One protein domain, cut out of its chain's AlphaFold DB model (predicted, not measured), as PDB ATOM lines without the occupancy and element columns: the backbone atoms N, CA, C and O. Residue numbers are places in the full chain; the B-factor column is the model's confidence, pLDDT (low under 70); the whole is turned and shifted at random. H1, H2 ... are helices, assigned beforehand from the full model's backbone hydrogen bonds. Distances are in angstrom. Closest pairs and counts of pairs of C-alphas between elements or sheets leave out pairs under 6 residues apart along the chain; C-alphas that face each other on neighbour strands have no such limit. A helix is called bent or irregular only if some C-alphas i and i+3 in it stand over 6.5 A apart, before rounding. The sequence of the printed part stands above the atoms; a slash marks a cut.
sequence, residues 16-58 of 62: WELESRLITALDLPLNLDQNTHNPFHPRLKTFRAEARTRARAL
ATOM      1  N   TRP A  16       3.243 -17.433 -14.927       94.44
ATOM      2  CA  TRP A  16       3.970 -16.161 -15.057       94.44
ATOM      3  C   TRP A  16       4.232 -15.733 -16.511       94.44
ATOM      4  O   TRP A  16       4.535 -14.570 -16.748       94.44
ATOM      5  N   GLU A  17       4.107 -16.630 -17.494       94.56
ATOM      6  CA  GLU A  17       4.281 -16.291 -18.917       94.56
ATOM      7  C   GLU A  17       2.961 -15.951 -19.617       94.56
ATOM      8  O   GLU A  17       2.963 -15.438 -20.739       94.56
ATOM      9  N   LEU A  18       1.825 -16.274 -18.992       91.38
ATOM     10  CA  LEU A  18       0.522 -16.227 -19.649       91.38
ATOM     11  C   LEU A  18       0.138 -14.796 -20.037       91.38
ATOM     12  O   LEU A  18      -0.360 -14.581 -21.138       91.38
ATOM     13  N   GLU A  19       0.414 -13.824 -19.168       89.75
ATOM     14  CA  GLU A  19       0.086 -12.418 -19.400       89.75
ATOM     15  C   GLU A  19       0.794 -11.866 -20.640       89.75
ATOM     16  O   GLU A  19       0.125 -11.439 -21.578       89.75
ATOM     17  N   SER A  20       2.125 -11.953 -20.713       90.62
ATOM     18  CA  SER A  20       2.880 -11.448 -21.867       90.62
ATOM     19  C   SER A  20       2.470 -12.137 -23.174       90.62
ATOM     20  O   SER A  20       2.362 -11.482 -24.215       90.62
ATOM     21  N   ARG A  21       2.179 -13.448 -23.132       91.12
ATOM     22  CA  ARG A  21       1.677 -14.204 -24.293       91.12
ATOM     23  C   ARG A  21       0.302 -13.709 -24.747       91.12
ATOM     24  O   ARG A  21       0.111 -13.474 -25.938       91.12
ATOM     25  N   LEU A  22      -0.643 -13.536 -23.821       90.38
ATOM     26  CA  LEU A  22      -1.997 -13.065 -24.127       90.38
ATOM     27  C   LEU A  22      -1.998 -11.619 -24.616       90.38
ATOM     28  O   LEU A  22      -2.675 -11.323 -25.595       90.38
ATOM     29  N   ILE A  23      -1.213 -10.744 -23.981       90.50
ATOM     30  CA  ILE A  23      -1.056  -9.355 -24.417       90.50
ATOM     31  C   ILE A  23      -0.558  -9.321 -25.858       90.50
ATOM     32  O   ILE A  23      -1.153  -8.628 -26.672       90.50
ATOM     33  N   THR A  24       0.455 -10.121 -26.197       87.75
ATOM     34  CA  THR A  24       1.013 -10.180 -27.559       87.75
ATOM     35  C   THR A  24       0.022 -10.742 -28.587       87.75
ATOM     36  O   THR A  24      -0.016 -10.280 -29.724       87.75
ATOM     37  N   ALA A  25      -0.763 -11.756 -28.216       89.06
ATOM     38  CA  ALA A  25      -1.630 -12.479 -29.147       89.06
ATOM     39  C   ALA A  25      -3.000 -11.819 -29.383       89.06
ATOM     40  O   ALA A  25      -3.657 -12.126 -30.377       89.06
ATOM     41  N   LEU A  26      -3.457 -10.962 -28.470       87.44
ATOM     42  CA  LEU A  26      -4.786 -10.355 -28.507       87.44
ATOM     43  C   LEU A  26      -4.709  -8.863 -28.848       87.44
ATOM     44  O   LEU A  26      -3.772  -8.164 -28.463       87.44
ATOM     45  N   ASP A  27      -5.737  -8.353 -29.528       83.81
ATOM     46  CA  ASP A  27      -5.902  -6.912 -29.734       83.81
ATOM     47  C   ASP A  27      -6.542  -6.287 -28.487       83.81
ATOM     48  O   ASP A  27      -7.764  -6.198 -28.349       83.81
ATOM     49  N   LEU A  28      -5.694  -5.952 -27.516       84.88
ATOM     50  CA  LEU A  28      -6.107  -5.380 -26.237       84.88
ATOM     51  C   LEU A  28      -6.027  -3.846 -26.253       84.88
ATOM     52  O   LEU A  28      -5.252  -3.265 -27.021       84.88
ATOM     53  N   PRO A  29      -6.759  -3.155 -25.361       84.81
ATOM     54  CA  PRO A  29      -6.629  -1.713 -25.216       84.81
ATOM     55  C   PRO A  29      -5.234  -1.297 -24.705       84.81
ATOM     56  O   PRO A  29      -4.540  -2.025 -23.995       84.81
ATOM     57  N   LEU A  30      -4.819  -0.074 -25.042       82.88
ATOM     58  CA  LEU A  30      -3.485   0.490 -24.758       82.88
ATOM     59  C   LEU A  30      -3.276   0.992 -23.314       82.88
ATOM     60  O   LEU A  30      -2.376   1.795 -23.043       82.88
ATOM     61  N   ASN A  31      -4.142   0.587 -22.387       81.44
ATOM     62  CA  ASN A  31      -3.985   0.859 -20.957       81.44
ATOM     63  C   ASN A  31      -3.142  -0.209 -20.242       81.44
ATOM     64  O   ASN A  31      -2.748   0.023 -19.103       81.44
ATOM     65  N   LEU A  32      -2.874  -1.342 -20.897       78.38
ATOM     66  CA  LEU A  32      -2.021  -2.408 -20.381       78.38
ATOM     67  C   LEU A  32      -0.554  -2.146 -20.732       78.38
ATOM     68  O   LEU A  32      -0.243  -1.708 -21.844       78.38
ATOM     69  N   ASP A  33       0.340  -2.422 -19.782       74.88
ATOM     70  CA  ASP A  33       1.780  -2.420 -20.041       74.88
ATOM     71  C   ASP A  33       2.139  -3.531 -21.047       74.88
ATOM     72  O   ASP A  33       1.359  -4.451 -21.274       74.88
ATOM     73  N   GLN A  34       3.297  -3.437 -21.701       77.56
ATOM     74  CA  GLN A  34       3.791  -4.409 -22.696       77.56
ATOM     75  C   GLN A  34       2.979  -4.533 -24.007       77.56
ATOM     76  O   GLN A  34       3.487  -5.124 -24.959       77.56
ATOM     77  N   ASN A  35       1.799  -3.904 -24.136       84.62
ATOM     78  CA  ASN A  35       0.983  -3.850 -25.364       84.62
ATOM     79  C   ASN A  35       1.570  -2.895 -26.432       84.62
ATOM     80  O   ASN A  35       0.920  -1.983 -26.947       84.62
ATOM     81  N   THR A  36       2.865  -3.049 -26.704       83.50
ATOM     82  CA  THR A  36       3.644  -2.161 -27.577       83.50
ATOM     83  C   THR A  36       3.510  -2.512 -29.059       83.50
ATOM     84  O   THR A  36       3.827  -1.675 -29.907       83.50
ATOM     85  N   HIS A  37       3.015  -3.715 -29.366       84.31
ATOM     86  CA  HIS A  37       2.707  -4.202 -30.712       84.31
ATOM     87  C   HIS A  37       1.406  -3.625 -31.274       84.31
ATOM     88  O   HIS A  37       1.213  -3.666 -32.488       84.31
ATOM     89  N   ASN A  38       0.521  -3.075 -30.434       85.69
ATOM     90  CA  ASN A  38      -0.711  -2.465 -30.917       85.69
ATOM     91  C   ASN A  38      -0.388  -1.318 -31.908       85.69
ATOM     92  O   ASN A  38       0.399  -0.423 -31.575       85.69
ATOM     93  N   PRO A  39      -1.006  -1.278 -33.106       87.44
ATOM     94  CA  PRO A  39      -0.663  -0.313 -34.156       87.44
ATOM     95  C   PRO A  39      -0.786   1.163 -33.755       87.44
ATOM     96  O   PRO A  39      -0.120   2.025 -34.331       87.44
ATOM     97  N   PHE A  40      -1.627   1.485 -32.769       89.31
ATOM     98  CA  PHE A  40      -1.808   2.853 -32.283       89.31
ATOM     99  C   PHE A  40      -0.798   3.239 -31.189       89.31
ATOM    100  O   PHE A  40      -0.658   4.426 -30.874       89.31
ATOM    101  N   HIS A  41      -0.040   2.278 -30.646       90.19
ATOM    102  CA  HIS A  41       0.957   2.511 -29.601       90.19
ATOM    103  C   HIS A  41       1.969   3.621 -29.961       90.19
ATOM    104  O   HIS A  41       2.141   4.538 -29.148       90.19
ATOM    105  N   PRO A  42       2.593   3.646 -31.163       91.12
ATOM    106  CA  PRO A  42       3.558   4.691 -31.514       91.12
ATOM    107  C   PRO A  42       2.934   6.091 -31.508       91.12
ATOM    108  O   PRO A  42       3.521   7.040 -30.990       91.12
ATOM    109  N   ARG A  43       1.707   6.215 -32.023       93.62
ATOM    110  CA  ARG A  43       0.984   7.489 -32.091       93.62
ATOM    111  C   ARG A  43       0.576   7.977 -30.700       93.62
ATOM    112  O   ARG A  43       0.766   9.150 -30.379       93.62
ATOM    113  N   LEU A  44       0.092   7.076 -29.844       91.94
ATOM    114  CA  LEU A  44      -0.224   7.392 -28.450       91.94
ATOM    115  C   LEU A  44       1.022   7.820 -27.661       91.94
ATOM    116  O   LEU A  44       0.954   8.761 -26.864       91.94
ATOM    117  N   LYS A  45       2.168   7.167 -27.894       91.75
ATOM    118  CA  LYS A  45       3.455   7.535 -27.286       91.75
ATOM    119  C   LYS A  45       3.842   8.976 -27.633       91.75
ATOM    120  O   LYS A  45       4.205   9.724 -26.724       91.75
ATOM    121  N   THR A  46       3.706   9.377 -28.897       95.88
ATOM    122  CA  THR A  46       3.975  10.755 -29.342       95.88
ATOM    123  C   THR A  46       3.066  11.762 -28.642       95.88
ATOM    124  O   THR A  46       3.561  12.703 -28.024       95.88
ATOM    125  N   PHE A  47       1.752  11.524 -28.615       95.88
ATOM    126  CA  PHE A  47       0.810  12.433 -27.948       95.88
ATOM    127  C   PHE A  47       1.089  12.596 -26.453       95.88
ATOM    128  O   PHE A  47       1.038  13.709 -25.925       95.88
ATOM    129  N   ARG A  48       1.431  11.504 -25.758       95.06
ATOM    130  CA  ARG A  48       1.821  11.554 -24.341       95.06
ATOM    131  C   ARG A  48       3.104  12.359 -24.133       95.06
ATOM    132  O   ARG A  48       3.204  13.087 -23.145       95.06
ATOM    133  N   ALA A  49       4.076  12.238 -25.035       96.81
ATOM    134  CA  ALA A  49       5.312  13.013 -24.973       96.81
ATOM    135  C   ALA A  49       5.041  14.514 -25.155       96.81
ATOM    136  O   ALA A  49       5.456  15.308 -24.315       96.81
ATOM    137  N   GLU A  50       4.278  14.895 -26.181       97.94
ATOM    138  CA  GLU A  50       3.900  16.291 -26.429       97.94
ATOM    139  C   GLU A  50       3.111  16.898 -25.265       97.94
ATOM    140  O   GLU A  50       3.393  18.016 -24.835       97.94
ATOM    141  N   ALA A  51       2.140  16.157 -24.723       96.94
ATOM    142  CA  ALA A  51       1.358  16.601 -23.575       96.94
ATOM    143  C   ALA A  51       2.248  16.853 -22.353       96.94
ATOM    144  O   ALA A  51       2.094  17.873 -21.683       96.94
ATOM    145  N   ARG A  52       3.221  15.970 -22.095       97.12
ATOM    146  CA  ARG A  52       4.188  16.144 -21.005       97.12
ATOM    147  C   ARG A  52       5.078  17.365 -21.224       97.12
ATOM    148  O   ARG A  52       5.325  18.098 -20.272       97.12
ATOM    149  N   THR A  53       5.538  17.598 -22.452       97.94
ATOM    150  CA  THR A  53       6.317  18.795 -22.796       97.94
ATOM    151  C   THR A  53       5.510  20.065 -22.545       97.94
ATOM    152  O   THR A  53       6.004  20.963 -21.870       97.94
ATOM    153  N   ARG A  54       4.251  20.116 -23.003       97.25
ATOM    154  CA  ARG A  54       3.357  21.255 -22.740       97.25
ATOM    155  C   ARG A  54       3.135  21.470 -21.246       97.25
ATOM    156  O   ARG A  54       3.277  22.589 -20.777       97.25
ATOM    157  N   ALA A  55       2.851  20.407 -20.496       96.25
ATOM    158  CA  ALA A  55       2.631  20.494 -19.054       96.25
ATOM    159  C   ALA A  55       3.854  21.050 -18.305       96.25
ATOM    160  O   ALA A  55       3.695  21.872 -17.415       96.25
ATOM    161  N   ARG A  56       5.074  20.657 -18.697       96.19
ATOM    162  CA  ARG A  56       6.323  21.174 -18.103       96.19
ATOM    163  C   ARG A  56       6.578  22.653 -18.388       96.19
ATOM    164  O   ARG A  56       7.325  23.276 -17.645       96.19
ATOM    165  N   ALA A  57       6.012  23.188 -19.467       96.25
ATOM    166  CA  ALA A  57       6.123  24.603 -19.806       96.25
ATOM    167  C   ALA A  57       5.103  25.476 -19.055       96.25
ATOM    168  O   ALA A  57       5.239  26.697 -19.049       96.25
ATOM    169  N   LEU A  58       4.077  24.870 -18.445       96.06
ATOM    170  CA  LEU A  58       3.079  25.594 -17.668       96.06
ATOM    171  C   LEU A  58       3.583  25.850 -16.238       96.06
ATOM    172  O   LEU A  58       4.279  25.004 -15.673       96.06
TER     173      LEU A  58
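AT A GLANCE: This is residues 16 to 58 of the 62 residues of an uncharacterized protein of Streptomyces sp. TverLS-915 (UniProt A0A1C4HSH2). A long helix, H2, sticks out as an arm with its residues 46 to 57, and a shorter helix, H1, lies at the other end of the domain. Between them the looped stretch of residues 26 to 40 separates the two helices, which stay apart. The printed part has 43 residues with two named helices, H1 then H2, and no named strand; the class is all helix. It is only just loose, close to extended, with a radius of gyration of the C-alphas of 13.5 A and spans of 42 by 21 by 11 A.

HOW THE PARTS SIT: H2, residues 41 to 57, is apart from H1, residues 16 to 25. Residues 46 to 58, of which 46 to 57 belong to H2, stand free. Every O i to N i+4 pair is within hydrogen-bond range in H2, and 5 of 6 in H1.

IN THESE COORDINATES: H2 measures 24.7 A from C-alpha 41 at (0.957, 2.511, -29.601) to C-alpha 57 at (6.123, 24.603, -19.806). H1 measures 15.6 A from C-alpha 16 at (3.970, -16.161, -15.057) to C-alpha 25; it is only just irregular, with C-alphas 16 and 19 6.9 A apart.

THE WHOLE: The C-alphas of Leu 18 and Leu 58, the two farthest apart, are 41.9 A apart. The link from H1 to H2, 15 residues, is long. The printed part has no cut, and no printed residue is under 70 in pLDDT.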